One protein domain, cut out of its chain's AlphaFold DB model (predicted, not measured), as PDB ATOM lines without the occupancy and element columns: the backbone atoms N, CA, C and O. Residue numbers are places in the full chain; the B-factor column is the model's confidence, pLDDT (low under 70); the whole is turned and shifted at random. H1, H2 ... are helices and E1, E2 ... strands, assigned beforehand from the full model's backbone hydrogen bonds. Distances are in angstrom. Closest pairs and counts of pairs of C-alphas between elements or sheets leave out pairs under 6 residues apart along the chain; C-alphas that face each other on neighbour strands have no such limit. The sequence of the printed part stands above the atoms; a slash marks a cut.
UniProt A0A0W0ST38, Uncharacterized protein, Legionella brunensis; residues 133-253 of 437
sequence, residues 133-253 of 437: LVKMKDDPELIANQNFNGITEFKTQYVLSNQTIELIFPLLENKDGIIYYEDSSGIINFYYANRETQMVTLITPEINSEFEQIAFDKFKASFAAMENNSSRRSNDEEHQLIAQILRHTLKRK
ATOM      1  N   LEU A 133      -7.305 -17.409  -0.168       94.75
ATOM      2  CA  LEU A 133      -6.703 -17.600  -1.473       94.75
ATOM      3  C   LEU A 133      -7.764 -17.207  -2.489       94.75
ATOM      4  O   LEU A 133      -8.795 -17.873  -2.581       94.75
ATOM      5  N   VAL A 134      -7.539 -16.105  -3.197       96.06
ATOM      6  CA  VAL A 134      -8.497 -15.502  -4.130       96.06
ATOM      7  C   VAL A 134      -7.968 -15.642  -5.551       96.06
ATOM      8  O   VAL A 134      -6.823 -15.299  -5.813       96.06
ATOM      9  N   LYS A 135      -8.793 -16.108  -6.487       97.00
ATOM     10  CA  LYS A 135      -8.498 -16.015  -7.922       97.00
ATOM     11  C   LYS A 135      -9.298 -14.863  -8.504       97.00
ATOM     12  O   LYS A 135     -10.522 -14.872  -8.378       97.00
ATOM     13  N   MET A 136      -8.642 -13.912  -9.158       97.25
ATOM     14  CA  MET A 136      -9.298 -12.783  -9.815       97.25
ATOM     15  C   MET A 136      -9.164 -12.864 -11.332       97.25
ATOM     16  O   MET A 136      -8.166 -13.350 -11.857       97.25
ATOM     17  N   LYS A 137     -10.213 -12.414 -12.026       96.56
ATOM     18  CA  LYS A 137     -10.222 -12.288 -13.488       96.56
ATOM     19  C   LYS A 137      -9.468 -11.048 -13.957       96.56
ATOM     20  O   LYS A 137      -8.854 -11.078 -15.013       96.56
ATOM     21  N   ASP A 138      -9.599  -9.973 -13.198       97.19
ATOM     22  CA  ASP A 138      -9.119  -8.645 -13.544       97.19
ATOM     23  C   ASP A 138      -8.010  -8.242 -12.562       97.19
ATOM     24  O   ASP A 138      -7.925  -8.793 -11.458       97.19
ATOM     25  N   ASP A 139      -7.172  -7.286 -12.965       97.69
ATOM     26  CA  ASP A 139      -6.000  -6.857 -12.198       97.69
ATOM     27  C   ASP A 139      -6.388  -6.374 -10.779       97.69
ATOM     28  O   ASP A 139      -7.116  -5.378 -10.640       97.69
ATOM     29  N   PRO A 140      -5.899  -7.045  -9.716       97.75
ATOM     30  CA  PRO A 140      -6.222  -6.696  -8.337       97.75
ATOM     31  C   PRO A 140      -5.775  -5.289  -7.937       97.75
ATOM     32  O   PRO A 140      -6.450  -4.648  -7.132       97.75
ATOM     33  N   GLU A 141      -4.659  -4.795  -8.480       97.12
ATOM     34  CA  GLU A 141      -4.131  -3.467  -8.165       97.12
ATOM     35  C   GLU A 141      -5.022  -2.378  -8.767       97.12
ATOM     36  O   GLU A 141      -5.414  -1.434  -8.075       97.12
ATOM     37  N   LEU A 142      -5.437  -2.545 -10.028       97.19
ATOM     38  CA  LEU A 142      -6.370  -1.620 -10.677       97.19
ATOM     39  C   LEU A 142      -7.726  -1.592  -9.966       97.19
ATOM     40  O   LEU A 142      -8.269  -0.509  -9.729       97.19
ATOM     41  N   ILE A 143      -8.258  -2.759  -9.589       97.00
ATOM     42  CA  ILE A 143      -9.520  -2.843  -8.845       97.00
ATOM     43  C   ILE A 143      -9.387  -2.156  -7.487       97.00
ATOM     44  O   ILE A 143     -10.241  -1.339  -7.137       97.00
ATOM     45  N   ALA A 144      -8.327  -2.447  -6.730       96.44
ATOM     46  CA  ALA A 144      -8.141  -1.878  -5.402       96.44
ATOM     47  C   ALA A 144      -7.980  -0.353  -5.428       96.44
ATOM     48  O   ALA A 144      -8.563   0.331  -4.585       96.44
ATOM     49  N   ASN A 145      -7.269   0.177  -6.429       95.75
ATOM     50  CA  ASN A 145      -7.083   1.615  -6.631       95.75
ATOM     51  C   ASN A 145      -8.392   2.349  -6.962       95.75
ATOM     52  O   ASN A 145      -8.561   3.507  -6.584       95.75
ATOM     53  N   GLN A 146      -9.322   1.696  -7.662       96.12
ATOM     54  CA  GLN A 146     -10.644   2.266  -7.945       96.12
ATOM     55  C   GLN A 146     -11.583   2.142  -6.743       96.12
ATOM     56  O   GLN A 146     -12.278   3.090  -6.381       96.12
ATOM     57  N   ASN A 147     -11.642   0.946  -6.159       95.06
ATOM     58  CA  ASN A 147     -12.482   0.615  -5.023       95.06
ATOM     59  C   ASN A 147     -12.010  -0.703  -4.400       95.06
ATOM     60  O   ASN A 147     -12.331  -1.781  -4.906       95.06
ATOM     61  N   PHE A 148     -11.347  -0.625  -3.245       94.50
ATOM     62  CA  PHE A 148     -10.861  -1.796  -2.509       94.50
ATOM     63  C   PHE A 148     -11.938  -2.868  -2.275       94.50
ATOM     64  O   PHE A 148     -11.636  -4.061  -2.270       94.50
ATOM     65  N   ASN A 149     -13.216  -2.488  -2.158       94.50
ATOM     66  CA  ASN A 149     -14.283  -3.474  -1.994       94.50
ATOM     67  C   ASN A 149     -14.363  -4.463  -3.170       94.50
ATOM     68  O   ASN A 149     -14.740  -5.610  -2.945       94.50
ATOM     69  N   GLY A 150     -13.938  -4.086  -4.380       94.38
ATOM     70  CA  GLY A 150     -13.920  -4.979  -5.542       94.38
ATOM     71  C   GLY A 150     -12.989  -6.191  -5.405       94.38
ATOM     72  O   GLY A 150     -13.191  -7.179  -6.104       94.38
ATOM     73  N   ILE A 151     -12.014  -6.161  -4.485       95.31
ATOM     74  CA  ILE A 151     -11.200  -7.344  -4.148       95.31
ATOM     75  C   ILE A 151     -11.748  -8.127  -2.942       95.31
ATOM     76  O   ILE A 151     -11.305  -9.240  -2.658       95.31
ATOM     77  N   THR A 152     -12.727  -7.568  -2.224       93.25
ATOM     78  CA  THR A 152     -13.397  -8.217  -1.080       93.25
ATOM     79  C   THR A 152     -14.703  -8.902  -1.465       93.25
ATOM     80  O   THR A 152     -15.084  -9.890  -0.841       93.25
ATOM     81  N   GLU A 153     -15.371  -8.412  -2.507       93.38
ATOM     82  CA  GLU A 153     -16.645  -8.919  -2.998       93.38
ATOM     83  C   GLU A 153     -16.686  -8.927  -4.527       93.38
ATOM     84  O   GLU A 153     -16.264  -7.980  -5.186       93.38
ATOM     85  N   PHE A 154     -17.254  -9.988  -5.096       93.75
ATOM     86  CA  PHE A 154     -17.548 -10.085  -6.519       93.75
ATOM     87  C   PHE A 154     -19.054  -9.990  -6.742       93.75
ATOM     88  O   PHE A 154     -19.813 -10.826  -6.249       93.75
ATOM     89  N   LYS A 155     -19.481  -8.983  -7.505       93.56
ATOM     90  CA  LYS A 155     -20.885  -8.780  -7.874       93.56
ATOM     91  C   LYS A 155     -21.132  -9.309  -9.269       93.56
ATOM     92  O   LYS A 155     -20.375  -9.024 -10.194       93.56
ATOM     93  N   THR A 156     -22.210 -10.058  -9.431       91.06
ATOM     94  CA  THR A 156     -22.654 -10.494 -10.751       91.06
ATOM     95  C   THR A 156     -24.168 -10.555 -10.810       91.06
ATOM     96  O   THR A 156     -24.844 -10.651  -9.786       91.06
ATOM     97  N   GLN A 157     -24.699 -10.490 -12.021       90.31
ATOM     98  CA  GLN A 157     -26.128 -10.491 -12.273       90.31
ATOM     99  C   GLN A 157     -26.515 -11.759 -13.014       90.31
ATOM    100  O   GLN A 157     -25.869 -12.154 -13.982       90.31
ATOM    101  N   TYR A 158     -27.605 -12.367 -12.571       84.19
ATOM    102  CA  TYR A 158     -28.209 -13.513 -13.223       84.19
ATOM    103  C   TYR A 158     -29.634 -13.182 -13.645       84.19
ATOM    104  O   TYR A 158     -30.360 -12.505 -12.919       84.19
ATOM    105  N   VAL A 159     -30.053 -13.681 -14.805       81.81
ATOM    106  CA  VAL A 159     -31.423 -13.507 -15.296       81.81
ATOM    107  C   VAL A 159     -32.222 -14.770 -14.996       81.81
ATOM    108  O   VAL A 159     -31.906 -15.848 -15.496       81.81
ATOM    109  N   LEU A 160     -33.275 -14.636 -14.192       80.50
ATOM    110  CA  LEU A 160     -34.193 -15.711 -13.831       80.50
ATOM    111  C   LEU A 160     -35.634 -15.261 -14.082       80.50
ATOM    112  O   LEU A 160     -36.107 -14.321 -13.454       80.50
ATOM    113  N   SER A 161     -36.351 -15.938 -14.984       77.75
ATOM    114  CA  SER A 161     -37.778 -15.673 -15.255       77.75
ATOM    115  C   SER A 161     -38.101 -14.189 -15.509       77.75
ATOM    116  O   SER A 161     -39.070 -13.659 -14.972       77.75
ATOM    117  N   ASN A 162     -37.279 -13.519 -16.327       81.12
ATOM    118  CA  ASN A 162     -37.353 -12.083 -16.659       81.12
ATOM    119  C   ASN A 162     -37.016 -11.115 -15.511       81.12
ATOM    120  O   ASN A 162     -37.220  -9.910 -15.650       81.12
ATOM    121  N   GLN A 163     -36.486 -11.611 -14.394       82.62
ATOM    122  CA  GLN A 163     -35.943 -10.789 -13.318       82.62
ATOM    123  C   GLN A 163     -34.420 -10.885 -13.309       82.62
ATOM    124  O   GLN A 163     -33.857 -11.978 -13.376       82.62
ATOM    125  N   THR A 164     -33.756  -9.738 -13.203       87.56
ATOM    126  CA  THR A 164     -32.317  -9.681 -12.950       87.56
ATOM    127  C   THR A 164     -32.084  -9.724 -11.449       87.56
ATOM    128  O   THR A 164     -32.592  -8.883 -10.710       87.56
ATOM    129  N   ILE A 165     -31.316 -10.709 -11.002       85.94
ATOM    130  CA  ILE A 165     -30.956 -10.919  -9.605       85.94
ATOM    131  C   ILE A 165     -29.462 -10.658  -9.476       85.94
ATOM    132  O   ILE A 165     -28.650 -11.330 -10.110       85.94
ATOM    133  N   GLU A 166     -29.102  -9.677  -8.656       89.81
ATOM    134  CA  GLU A 166     -27.711  -9.423  -8.295       89.81
ATOM    135  C   GLU A 166     -27.299 -10.335  -7.137       89.81
ATOM    136  O   GLU A 166     -27.973 -10.396  -6.107       89.81
ATOM    137  N   LEU A 167     -26.181 -11.037  -7.309       87.75
ATOM    138  CA  LEU A 167     -25.533 -11.815  -6.264       87.75
ATOM    139  C   LEU A 167     -24.172 -11.215  -5.929       87.75
ATOM    140  O   LEU A 167     -23.425 -10.783  -6.808       87.75
ATOM    141  N   ILE A 168     -23.860 -11.236  -4.636       89.31
ATOM    142  CA  ILE A 168     -22.588 -10.788  -4.081       89.31
ATOM    143  C   ILE A 168     -21.884 -12.010  -3.502       89.31
ATOM    144  O   ILE A 168     -22.396 -12.654  -2.582       89.31
ATOM    145  N   PHE A 169     -20.713 -12.331  -4.038       89.38
ATOM    146  CA  PHE A 169     -19.872 -13.418  -3.556       89.38
ATOM    147  C   PHE A 169     -18.710 -12.864  -2.737       89.38
ATOM    148  O   PHE A 169     -18.023 -11.958  -3.209       89.38
ATOM    149  N   PRO A 170     -18.451 -13.405  -1.539       88.81
ATOM    150  CA  PRO A 170     -17.277 -13.018  -0.776       88.81
ATOM    151  C   PRO A 170     -15.996 -13.494  -1.478       88.81
ATOM    152  O   PRO A 170     -15.944 -14.618  -1.976       88.81
ATOM    153  N   LEU A 171     -14.969 -12.644  -1.494       91.81
ATOM    154  CA  LEU A 171     -13.620 -12.961  -1.972       91.81
ATOM    155  C   LEU A 171     -12.634 -12.953  -0.798       91.81
ATOM    156  O   LEU A 171     -12.293 -14.013  -0.278       91.81
ATOM    157  N   LEU A 172     -12.224 -11.762  -0.356       92.12
ATOM    158  CA  LEU A 172     -11.335 -11.529   0.783       92.12
ATOM    159  C   LEU A 172     -12.159 -11.154   2.024       92.12
ATOM    160  O   LEU A 172     -12.487  -9.986   2.244       92.12
ATOM    161  N   GLU A 173     -12.523 -12.147   2.837       87.00
ATOM    162  CA  GLU A 173     -13.269 -11.920   4.082       87.00
ATOM    163  C   GLU A 173     -12.354 -11.738   5.284       87.00
ATOM    164  O   GLU A 173     -12.653 -10.925   6.165       87.00
ATOM    165  N   ASN A 174     -11.257 -12.493   5.328       87.75
ATOM    166  CA  ASN A 174     -10.272 -12.379   6.389       87.75
ATOM    167  C   ASN A 174      -9.407 -11.134   6.210       87.75
ATOM    168  O   ASN A 174      -9.402 -10.473   5.172       87.75
ATOM    169  N   LYS A 175      -8.675 -10.807   7.278       89.12
ATOM    170  CA  LYS A 175      -7.768  -9.662   7.295       89.12
ATOM    171  C   LYS A 175      -6.744  -9.734   6.159       89.12
ATOM    172  O   LYS A 175      -6.508  -8.717   5.517       89.12
ATOM    173  N   ASP A 176      -6.166 -10.913   5.940       90.62
ATOM    174  CA  ASP A 176      -5.061 -11.132   5.011       90.62
ATOM    175  C   ASP A 176      -5.426 -12.201   3.968       90.62
ATOM    176  O   ASP A 176      -6.118 -13.179   4.280       90.62
ATOM    177  N   GLY A 177      -4.903 -12.050   2.750       94.56
ATOM    178  CA  GLY A 177      -5.066 -13.033   1.684       94.56
ATOM    179  C   GLY A 177      -4.003 -12.942   0.593       94.56
ATOM    180  O   GLY A 177      -3.269 -11.958   0.497       94.56
ATOM    181  N   ILE A 178      -3.935 -13.995  -0.220       97.44
ATOM    182  CA  ILE A 178      -3.117 -14.078  -1.429       97.44
ATOM    183  C   ILE A 178      -4.049 -14.099  -2.636       97.44
ATOM    184  O   ILE A 178      -4.946 -14.941  -2.719       97.44
ATOM    185  N   ILE A 179      -3.822 -13.184  -3.569       98.06
ATOM    186  CA  ILE A 179      -4.584 -13.073  -4.807       98.06
ATOM    187  C   ILE A 179      -3.742 -13.609  -5.961       98.06
ATOM    188  O   ILE A 179      -2.603 -13.193  -6.141       98.06
ATOM    189  N   TYR A 180      -4.314 -14.517  -6.741       98.06
ATOM    190  CA  TYR A 180      -3.809 -14.977  -8.028       98.06
ATOM    191  C   TYR A 180      -4.517 -14.212  -9.144       98.06
ATOM    192  O   TYR A 180      -5.752 -14.156  -9.171       98.06
ATOM    193  N   TYR A 181      -3.742 -13.701 -10.092       98.06
ATOM    194  CA  TYR A 181      -4.231 -13.066 -11.309       98.06
ATOM    195  C   TYR A 181      -3.371 -13.507 -12.492       98.06
ATOM    196  O   TYR A 181      -2.148 -13.532 -12.400       98.06
ATOM    197  N   GLU A 182      -4.014 -13.874 -13.593       97.69
ATOM    198  CA  GLU A 182      -3.348 -14.201 -14.851       97.69
ATOM    199  C   GLU A 182      -3.708 -13.117 -15.859       97.69
ATOM    200  O   GLU A 182      -4.889 -12.889 -16.126       97.69
ATOM    201  N   ASP A 183      -2.697 -12.414 -16.360       96.69
ATOM    202  CA  ASP A 183      -2.916 -11.305 -17.279       96.69
ATOM    203  C   ASP A 183      -3.276 -11.782 -18.696       96.69
ATOM    204  O   ASP A 183      -3.289 -12.973 -19.017       96.69
ATOM    205  N   SER A 184      -3.566 -10.835 -19.587       95.75
ATOM    206  CA  SER A 184      -3.916 -11.134 -20.980       95.75
ATOM    207  C   SER A 184      -2.787 -11.789 -21.788       95.75
ATOM    208  O   SER A 184      -3.057 -12.321 -22.865       95.75
ATOM    209  N   SER A 185      -1.548 -11.766 -21.289       96.88
ATOM    210  CA  SER A 185      -0.385 -12.435 -21.883       96.88
ATOM    211  C   SER A 185      -0.149 -13.835 -21.299       96.88
ATOM    212  O   SER A 185       0.774 -14.523 -21.733       96.88
ATOM    213  N   GLY A 186      -0.965 -14.267 -20.331       95.38
ATOM    214  CA  GLY A 186      -0.800 -15.529 -19.609       95.38
ATOM    215  C   GLY A 186       0.264 -15.475 -18.507       95.38
ATOM    216  O   GLY A 186       0.676 -16.521 -18.003       95.38
ATOM    217  N   ILE A 187       0.749 -14.283 -18.135       96.56
ATOM    218  CA  ILE A 187       1.689 -14.123 -17.024       96.56
ATOM    219  C   ILE A 187       0.905 -14.165 -15.717       96.56
ATOM    220  O   ILE A 187      -0.083 -13.455 -15.522       96.56
ATOM    221  N   ILE A 188       1.373 -15.010 -14.803       97.06
ATOM    222  CA  ILE A 188       0.758 -15.218 -13.497       97.06
ATOM    223  C   ILE A 188       1.407 -14.290 -12.478       97.06
ATOM    224  O   ILE A 188       2.617 -14.338 -12.257       97.06
ATOM    225  N   ASN A 189       0.568 -13.515 -11.806       97.81
ATOM    226  CA  ASN A 189       0.928 -12.562 -10.774       97.81
ATOM    227  C   ASN A 189       0.285 -12.972  -9.444       97.81
ATOM    228  O   ASN A 189      -0.879 -13.382  -9.393       97.81
ATOM    229  N   PHE A 190       1.049 -12.846  -8.360       97.88
ATOM    230  CA  PHE A 190       0.567 -13.062  -6.998       97.88
ATOM    231  C   PHE A 190       0.577 -11.742  -6.244       97.88
ATOM    232  O   PHE A 190       1.558 -11.011  -6.311       97.88
ATOM    233  N   TYR A 191      -0.474 -11.455  -5.486       98.06
ATOM    234  CA  TYR A 191      -0.561 -10.251  -4.665       98.06
ATOM    235  C   TYR A 191      -0.867 -10.607  -3.220       98.06
ATOM    236  O   TYR A 191      -1.662 -11.504  -2.941       98.06
ATOM    237  N   TYR A 192      -0.273  -9.868  -2.295       97.50
ATOM    238  CA  TYR A 192      -0.696  -9.825  -0.906       97.50
ATOM    239  C   TYR A 192      -1.775  -8.760  -0.784       97.50
ATOM    240  O   TYR A 192      -1.585  -7.636  -1.249       97.50
ATOM    241  N   ALA A 193      -2.888  -9.096  -0.142       96.50
ATOM    242  CA  ALA A 193      -3.948  -8.145   0.146       96.50
ATOM    243  C   ALA A 193      -4.245  -8.106   1.643       96.50
ATOM    244  O   ALA A 193      -4.350  -9.145   2.299       96.50
ATOM    245  N   ASN A 194      -4.419  -6.894   2.171       94.62
ATOM    246  CA  ASN A 194      -4.812  -6.666   3.552       94.62
ATOM    247  C   ASN A 194      -6.056  -5.783   3.619       94.62
ATOM    248  O   ASN A 194      -6.035  -4.617   3.223       94.62
ATOM    249  N   ARG A 195      -7.137  -6.343   4.159       92.31
ATOM    250  CA  ARG A 195      -8.451  -5.705   4.225       92.31
ATOM    251  C   ARG A 195      -8.518  -4.541   5.212       92.31
ATOM    252  O   ARG A 195      -9.255  -3.592   4.973       92.31
ATOM    253  N   GLU A 196      -7.773  -4.607   6.312       91.62
ATOM    254  CA  GLU A 196      -7.777  -3.550   7.332       91.62
ATOM    255  C   GLU A 196      -6.995  -2.321   6.876       91.62
ATOM    256  O   GLU A 196      -7.440  -1.197   7.089       91.62
ATOM    257  N   THR A 197      -5.843  -2.527   6.236       95.06
ATOM    258  CA  THR A 197      -5.021  -1.431   5.709       95.06
ATOM    259  C   THR A 197      -5.425  -1.015   4.298       95.06
ATOM    260  O   THR A 197      -4.858  -0.063   3.777       95.06
ATOM    261  N   GLN A 198      -6.364  -1.735   3.675       96.00
ATOM    262  CA  GLN A 198      -6.771  -1.562   2.279       96.00
ATOM    263  C   GLN A 198      -5.585  -1.568   1.301       96.00
ATOM    264  O   GLN A 198      -5.548  -0.812   0.335       96.00
ATOM    265  N   MET A 199      -4.593  -2.424   1.563       95.44
ATOM    266  CA  MET A 199      -3.394  -2.523   0.730       95.44
ATOM    267  C   MET A 199      -3.440  -3.748  -0.174       95.44
ATOM    268  O   MET A 199      -3.874  -4.817   0.255       95.44
ATOM    269  N   VAL A 200      -2.913  -3.585  -1.386       97.38
ATOM    270  CA  VAL A 200      -2.578  -4.656  -2.328       97.38
ATOM    271  C   VAL A 200      -1.120  -4.477  -2.737       97.38
ATOM    272  O   VAL A 200      -0.677  -3.358  -2.982       97.38
ATOM    273  N   THR A 201      -0.339  -5.553  -2.754       97.00
ATOM    274  CA  THR A 201       1.092  -5.497  -3.080       97.00
ATOM    275  C   THR A 201       1.477  -6.702  -3.919       97.00
ATOM    276  O   THR A 201       1.214  -7.830  -3.512       97.00
ATOM    277  N   LEU A 202       2.095  -6.469  -5.077       97.56
ATOM    278  CA  LEU A 202       2.634  -7.533  -5.920       97.56
ATOM    279  C   LEU A 202       3.734  -8.296  -5.167       97.56
ATOM    280  O   LEU A 202       4.623  -7.695  -4.564       97.56
ATOM    281  N   ILE A 203       3.677  -9.622  -5.217       96.94
ATOM    282  CA  ILE A 203       4.634 -10.529  -4.591       96.94
ATOM    283  C   ILE A 203       5.453 -11.202  -5.685       96.94
ATOM    284  O   ILE A 203       4.904 -11.769  -6.630       96.94
ATOM    285  N   THR A 204       6.772 -11.215  -5.507       95.62
ATOM    286  CA  THR A 204       7.668 -12.060  -6.301       95.62
ATOM    287  C   THR A 204       8.020 -13.310  -5.490       95.62
ATOM    288  O   THR A 204       8.614 -13.171  -4.422       95.62
ATOM    289  N   PRO A 205       7.649 -14.520  -5.942       96.06
ATOM    290  CA  PRO A 205       8.025 -15.761  -5.270       96.06
ATOM    291  C   PRO A 205       9.549 -15.944  -5.226       96.06
ATOM    292  O   PRO A 205      10.212 -15.887  -6.261       96.06
ATOM    293  N   GLU A 206      10.105 -16.214  -4.046       96.31
ATOM    294  CA  GLU A 206      11.524 -16.531  -3.859       96.31
ATOM    295  C   GLU A 206      11.724 -18.049  -3.801       96.31
ATOM    296  O   GLU A 206      11.569 -18.669  -2.749       96.31
ATOM    297  N   ILE A 207      12.069 -18.651  -4.938       96.50
ATOM    298  CA  ILE A 207      12.262 -20.101  -5.071       96.50
ATOM    299  C   ILE A 207      13.759 -20.399  -5.150       96.50
ATOM    300  O   ILE A 207      14.434 -19.979  -6.088       96.50
ATOM    301  N   ASN A 208      14.275 -21.137  -4.169       96.06
ATOM    302  CA  ASN A 208      15.706 -21.397  -3.990       96.06
ATOM    303  C   ASN A 208      16.077 -22.876  -4.167       96.06
ATOM    304  O   ASN A 208      17.254 -23.232  -4.104       96.06
ATOM    305  N   SER A 209      15.095 -23.757  -4.367       96.62
ATOM    306  CA  SER A 209      15.324 -25.186  -4.584       96.62
ATOM    307  C   SER A 209      14.303 -25.805  -5.536       96.62
ATOM    308  O   SER A 209      13.192 -25.304  -5.703       96.62
ATOM    309  N   GLU A 210      14.656 -26.949  -6.122       97.25
ATOM    310  CA  GLU A 210      13.742 -27.745  -6.951       97.25
ATOM    311  C   GLU A 210      12.511 -28.218  -6.159       97.25
ATOM    312  O   GLU A 210      11.397 -28.232  -6.678       97.25
ATOM    313  N   PHE A 211      12.683 -28.541  -4.874       95.88
ATOM    314  CA  PHE A 211      11.570 -28.930  -4.009       95.88
ATOM    315  C   PHE A 211      10.572 -27.779  -3.805       95.88
ATOM    316  O   PHE A 211       9.362 -27.985  -3.906       95.88
ATOM    317  N   GLU A 212      11.071 -26.561  -3.569       95.81
ATOM    318  CA  GLU A 212      10.234 -25.358  -3.481       95.81
ATOM    319  C   GLU A 212       9.530 -25.067  -4.809       95.81
ATOM    320  O   GLU A 212       8.350 -24.721  -4.800       95.81
ATOM    321  N   GLN A 213      10.203 -25.278  -5.945       97.19
ATOM    322  CA  GLN A 213       9.603 -25.124  -7.271       97.19
ATOM    323  C   GLN A 213       8.425 -26.087  -7.468       97.19
ATOM    324  O   GLN A 213       7.333 -25.653  -7.831       97.19
ATOM    325  N   ILE A 214       8.603 -27.374  -7.150       96.94
ATOM    326  CA  ILE A 214       7.539 -28.389  -7.241       96.94
ATOM    327  C   ILE A 214       6.354 -28.019  -6.340       96.94
ATOM    328  O   ILE A 214       5.192 -28.104  -6.752       96.94
ATOM    329  N   ALA A 215       6.633 -27.593  -5.105       95.88
ATOM    330  CA  ALA A 215       5.595 -27.186  -4.166       95.88
ATOM    331  C   ALA A 215       4.846 -25.934  -4.659       95.88
ATOM    332  O   ALA A 215       3.613 -25.884  -4.601       95.88
ATOM    333  N   PHE A 216       5.567 -24.954  -5.207       96.94
ATOM    334  CA  PHE A 216       4.993 -23.736  -5.768       96.94
ATOM    335  C   PHE A 216       4.172 -24.004  -7.033       96.94
ATOM    336  O   PHE A 216       3.097 -23.431  -7.203       96.94
ATOM    337  N   ASP A 217       4.601 -24.927  -7.892       97.12
ATOM    338  CA  ASP A 217       3.833 -25.334  -9.068       97.12
ATOM    339  C   ASP A 217       2.525 -26.033  -8.680       97.12
ATOM    340  O   ASP A 217       1.476 -25.730  -9.255       97.12
ATOM    341  N   LYS A 218       2.541 -26.886  -7.645       96.31
ATOM    342  CA  LYS A 218       1.316 -27.460  -7.057       96.31
ATOM    343  C   LYS A 218       0.400 -26.359  -6.506       96.31
ATOM    344  O   LYS A 218      -0.811 -26.396  -6.732       96.31
ATOM    345  N   PHE A 219       0.965 -25.365  -5.820       96.00
ATOM    346  CA  PHE A 219       0.220 -24.224  -5.286       96.00
ATOM    347  C   PHE A 219      -0.430 -23.388  -6.397       96.00
ATOM    348  O   PHE A 219      -1.633 -23.130  -6.357       96.00
ATOM    349  N   LYS A 220       0.315 -23.055  -7.450       96.62
ATOM    350  CA  LYS A 220      -0.175 -22.361  -8.647       96.62
ATOM    351  C   LYS A 220      -1.276 -23.150  -9.364       96.62
ATOM    352  O   LYS A 220      -2.327 -22.592  -9.670       96.62
ATOM    353  N   ALA A 221      -1.091 -24.457  -9.559       96.00
ATOM    354  CA  ALA A 221      -2.107 -25.324 -10.161       96.00
ATOM    355  C   ALA A 221      -3.411 -25.346  -9.343       96.00
ATOM    356  O   ALA A 221      -4.504 -25.391  -9.910       96.00
ATOM    357  N   SER A 222      -3.312 -25.249  -8.011       94.06
ATOM    358  CA  SER A 222      -4.486 -25.171  -7.140       94.06
ATOM    359  C   SER A 222      -5.316 -23.898  -7.360       94.06
ATOM    360  O   SER A 222      -6.540 -23.964  -7.276       94.06
ATOM    361  N   PHE A 223      -4.679 -22.763  -7.683       94.56
ATOM    362  CA  PHE A 223      -5.370 -21.535  -8.088       94.56
ATOM    363  C   PHE A 223      -5.928 -21.643  -9.501       94.56
ATOM    364  O   PHE A 223      -7.068 -21.254  -9.740       94.56
ATOM    365  N   ALA A 224      -5.165 -22.203 -10.440       92.62
ATOM    366  CA  ALA A 224      -5.625 -22.380 -11.812       92.62
ATOM    367  C   ALA A 224      -6.944 -23.175 -11.869       92.62
ATOM    368  O   ALA A 224      -7.845 -22.809 -12.625       92.62
ATOM    369  N   ALA A 225      -7.100 -24.179 -10.998       90.38
ATOM    370  CA  ALA A 225      -8.319 -24.977 -10.857       90.38
ATOM    371  C   ALA A 225      -9.525 -24.224 -10.256       90.38
ATOM    372  O   ALA A 225     -10.650 -24.718 -10.343       90.38
ATOM    373  N   MET A 226      -9.321 -23.054  -9.641       90.94
ATOM    374  CA  MET A 226     -10.404 -22.246  -9.081       90.94
ATOM    375  C   MET A 226     -11.174 -21.490 -10.169       90.94
ATOM    376  O   MET A 226     -10.641 -21.121 -11.219       90.94
ATOM    377  N   GLU A 227     -12.440 -21.203  -9.873       89.94
ATOM    378  CA  GLU A 227     -13.269 -20.321 -10.688       89.94
ATOM    379  C   GLU A 227     -12.742 -18.881 -10.612       89.94
ATOM    380  O   GLU A 227     -12.244 -18.444  -9.570       89.94
ATOM    381  N   ASN A 228     -12.861 -18.116 -11.693       93.38
ATOM    382  CA  ASN A 228     -12.495 -16.704 -11.647       93.38
ATOM    383  C   ASN A 228     -13.401 -15.934 -10.678       93.38
ATOM    384  O   ASN A 228     -14.603 -16.195 -10.572       93.38
ATOM    385  N   ASN A 229     -12.812 -14.962  -9.984       94.44
ATOM    386  CA  ASN A 229     -13.459 -14.195  -8.923       94.44
ATOM    387  C   ASN A 229     -14.081 -15.127  -7.879       94.44
ATOM    388  O   ASN A 229     -15.276 -15.047  -7.593       94.44
ATOM    389  N   SER A 230     -13.294 -16.072  -7.369       92.88
ATOM    390  CA  SER A 230     -13.676 -16.972  -6.279       92.88
ATOM    391  C   SER A 230     -12.581 -17.025  -5.227       92.88
ATOM    392  O   SER A 230     -11.439 -16.638  -5.486       92.88
ATOM    393  N   SER A 231     -12.920 -17.509  -4.036       91.94
ATOM    394  CA  SER A 231     -11.953 -17.670  -2.961       91.94
ATOM    395  C   SER A 231     -12.120 -18.978  -2.212       91.94
ATOM    396  O   SER A 231     -13.188 -19.590  -2.198       91.94
ATOM    397  N   ARG A 232     -11.037 -19.432  -1.592       91.25
ATOM    398  CA  ARG A 232     -11.033 -20.564  -0.670       91.25
ATOM    399  C   ARG A 232     -10.038 -20.315   0.449       91.25
ATOM    400  O   ARG A 232      -9.175 -19.448   0.362       91.25
ATOM    401  N   ARG A 233     -10.109 -21.149   1.476       89.44
ATOM    402  CA  ARG A 233      -9.190 -21.100   2.610       89.44
ATOM    403  C   ARG A 233      -7.911 -21.877   2.313       89.44
ATOM    404  O   ARG A 233      -7.959 -22.945   1.691       89.44
ATOM    405  N   SER A 234      -6.792 -21.333   2.779       91.44
ATOM    406  CA  SER A 234      -5.491 -22.006   2.761       91.44
ATOM    407  C   SER A 234      -5.435 -23.180   3.748       91.44
ATOM    408  O   SER A 234      -5.922 -23.102   4.884       91.44
ATOM    409  N   ASN A 235      -4.825 -24.283   3.319       92.38
ATOM    410  CA  ASN A 235      -4.490 -25.413   4.190       92.38
ATOM    411  C   ASN A 235      -3.138 -25.197   4.913       92.38
ATOM    412  O   ASN A 235      -2.476 -24.178   4.711       92.38
ATOM    413  N   ASP A 236      -2.747 -26.124   5.794       92.38
ATOM    414  CA  ASP A 236      -1.495 -26.034   6.568       92.38
ATOM    415  C   ASP A 236      -0.241 -25.972   5.673       92.38
ATOM    416  O   ASP A 236       0.637 -25.144   5.916       92.38
ATOM    417  N   GLU A 237      -0.168 -26.816   4.637       93.50
ATOM    418  CA  GLU A 237       0.966 -26.870   3.697       93.50
ATOM    419  C   GLU A 237       1.094 -25.555   2.921       93.50
ATOM    420  O   GLU A 237       2.174 -24.982   2.811       93.50
ATOM    421  N   GLU A 238      -0.029 -25.037   2.423       94.56
ATOM    422  CA  GLU A 238      -0.093 -23.776   1.684       94.56
ATOM    423  C   GLU A 238       0.315 -22.598   2.562       94.56
ATOM    424  O   GLU A 238       1.034 -21.712   2.114       94.56
ATOM    425  N   HIS A 239      -0.098 -22.592   3.828       92.56
ATOM    426  CA  HIS A 239       0.279 -21.538   4.761       92.56
ATOM    427  C   HIS A 239       1.790 -21.524   5.040       92.56
ATOM    428  O   HIS A 239       2.404 -20.457   5.067       92.56
ATOM    429  N   GLN A 240       2.399 -22.703   5.206       93.25
ATOM    430  CA  GLN A 240       3.853 -22.836   5.342       93.25
ATOM    431  C   GLN A 240       4.571 -22.364   4.077       93.25
ATOM    432  O   GLN A 240       5.528 -21.596   4.167       93.25
ATOM    433  N   LEU A 241       4.070 -22.760   2.906       95.19
ATOM    434  CA  LEU A 241       4.612 -22.352   1.616       95.19
ATOM    435  C   LEU A 241       4.554 -20.834   1.423       95.19
ATOM    436  O   LEU A 241       5.536 -20.242   0.987       95.19
ATOM    437  N   ILE A 242       3.443 -20.187   1.776       95.12
ATOM    438  CA  ILE A 242       3.306 -18.727   1.690       95.12
ATOM    439  C   ILE A 242       4.347 -18.034   2.581       95.12
ATOM    440  O   ILE A 242       5.009 -17.095   2.142       95.12
ATOM    441  N   ALA A 243       4.554 -18.513   3.808       94.81
ATOM    442  CA  ALA A 243       5.575 -17.949   4.688       94.81
ATOM    443  C   ALA A 243       6.996 -18.140   4.131       94.81
ATOM    444  O   ALA A 243       7.827 -17.236   4.223       94.81
ATOM    445  N   GLN A 244       7.271 -19.304   3.538       95.38
ATOM    446  CA  GLN A 244       8.591 -19.663   3.022       95.38
ATOM    447  C   GLN A 244       8.919 -18.964   1.700       95.38
ATOM    448  O   GLN A 244       9.934 -18.278   1.629       95.38
ATOM    449  N   ILE A 245       8.063 -19.111   0.688       95.62
ATOM    450  CA  ILE A 245       8.319 -18.696  -0.700       95.62
ATOM    451  C   ILE A 245       7.807 -17.279  -0.970       95.62
ATOM    452  O   ILE A 245       8.438 -16.523  -1.702       95.62
ATOM    453  N   LEU A 246       6.672 -16.896  -0.381       94.06
ATOM    454  CA  LEU A 246       6.083 -15.566  -0.588       94.06
ATOM    455  C   LEU A 246       6.503 -14.554   0.486       94.06
ATOM    456  O   LEU A 246       6.112 -13.398   0.403       94.06
ATOM    457  N   ARG A 247       7.277 -14.968   1.501       93.56
ATOM    458  CA  ARG A 247       7.773 -14.117   2.607       93.56
ATOM    459  C   ARG A 247       6.680 -13.356   3.366       93.56
ATOM    460  O   ARG A 247       6.946 -12.339   4.004       93.56
ATOM    461  N   HIS A 248       5.458 -13.885   3.372       91.44
ATOM    462  CA  HIS A 248       4.330 -13.301   4.093       91.44
ATOM    463  C   HIS A 248       3.863 -14.219   5.221       91.44
ATOM    464  O   HIS A 248       3.481 -15.364   5.003       91.44
ATOM    465  N   THR A 249       3.846 -13.698   6.449       89.06
ATOM    466  CA  THR A 249       3.230 -14.394   7.587       89.06
ATOM    467  C   THR A 249       1.789 -13.934   7.720       89.06
ATOM    468  O   THR A 249       1.528 -12.806   8.135       89.06
ATOM    469  N   LEU A 250       0.850 -14.803   7.357       85.88
ATOM    470  CA  LEU A 250      -0.573 -14.484   7.395       85.88
ATOM    471  C   LEU A 250      -1.158 -14.858   8.757       85.88
ATOM    472  O   LEU A 250      -0.773 -15.864   9.356       85.88
ATOM    473  N   LYS A 251      -2.107 -14.072   9.273       82.94
ATOM    474  CA  LYS A 251      -2.778 -14.455  10.520       82.94
ATOM    475  C   LYS A 251      -3.660 -15.679  10.294       82.94
ATOM    476  O   LYS A 251      -4.396 -15.757   9.315       82.94
ATOM    477  N   ARG A 252      -3.613 -16.613  11.243       83.88
ATOM    478  CA  ARG A 252      -4.398 -17.847  11.207       83.88
ATOM    479  C   ARG A 252      -4.955 -18.157  12.589       83.88
ATOM    480  O   ARG A 252      -4.197 -18.373  13.534       83.88
ATOM    481  N   LYS A 253      -6.280 -18.136  12.717       85.81
ATOM    482  CA  LYS A 253      -7.006 -18.635  13.891       85.81
ATOM    483  C   LYS A 253      -8.207 -19.460  13.415       85.81
ATOM    484  O   LYS A 253      -8.356 -19.730  12.224       85.81
TER     485      LYS A 253
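This is residues 133 to 253 of the 437 residues of an uncharacterized protein of Legionella brunensis (UniProt A0A0W0ST38). A small, strongly twisted sheet of five strands has helix H1 over one face, while the hairpin of E2 and E3 reaches away from it as a long arm. Helices H3 and H4, touching at a steep tilt, lie toward the other end of the long axis, and H3 meets the sheet with its last residues. The printed part has 121 residues, with E1 H1 H2 E2 E3 E4 E5 E6 H3 E7 H4 along the chain: four named helices and seven named strands, class mixed, helices and strands. The mixed sheet runs E6 E5 E4 E1 E7; E2 and E3 form an antiparallel sheet of two. The whole is compact by its radius of gyration of the C-alphas, 15.3 A, yet elongated in outline, 55 by 28 by 28 A, with the arm making much of the length.

Find C-alpha 133 at (-6.703, -17.600, -1.473), where E1, residues 133 to 136, begins. Next come H1, residues 140 to 147, and H2, residues 149 to 152. E2, residues 153 to 160, spans 21.7 A out to C-alpha 160 at (-34.193, -15.711, -13.831), and E3, residues 163 to 170, comes back over 22.6 A. Then read E4, residues 176 to 182, 20.2 A; E5, residues 188 to 194, 19.9 A; and E6, residues 199 to 203. H3, residues 210 to 224, spans 20.7 A, E7 holds residues 230 to 233, and H4, residues 236 to 245, ends at (8.319, -18.696, -0.700).

Begin with E4, E5 and E6, a meander, each strand the antiparallel neighbour of the one before; look for N 179 and O 191 at 2.8 A, and N 201 and O 192 at 2.9 A. E1 is parallel to E4, with N 180 and O 134 at 2.8 A, and antiparallel to edge strand E7, with N 133 and O 232 at 2.8 A. H1 is on the sheet at a height of 8.7 A, only just over E5 with 3 of its C-alphas. H2 touches H1, the closest C-alphas being Ile 143 and Gly 150, 5.9 A. H3 only grazes the sheet with residues 220 to 224. It touches H4 at a steep tilt of 62 degrees, opposite ways, closest at the C-alphas of Phe 219 and Glu 238, 7.0 A. In the hairpin of E2 and E3, N 156 and O 167 are 3.0 A apart; the closest C-alphas of E3 and E7 are Pro 170 and Ser 231, 7.4 A. In H1, H3 and H4 every O i to N i+4 pair is within hydrogen-bond range; H2 is too short for one.

The two C-alphas farthest apart, Asn 162 and Ser 209, are 55.6 A from each other. The printed part has no cut and no long link. Its mean pLDDT is 93.4, and no printed residue is under 70.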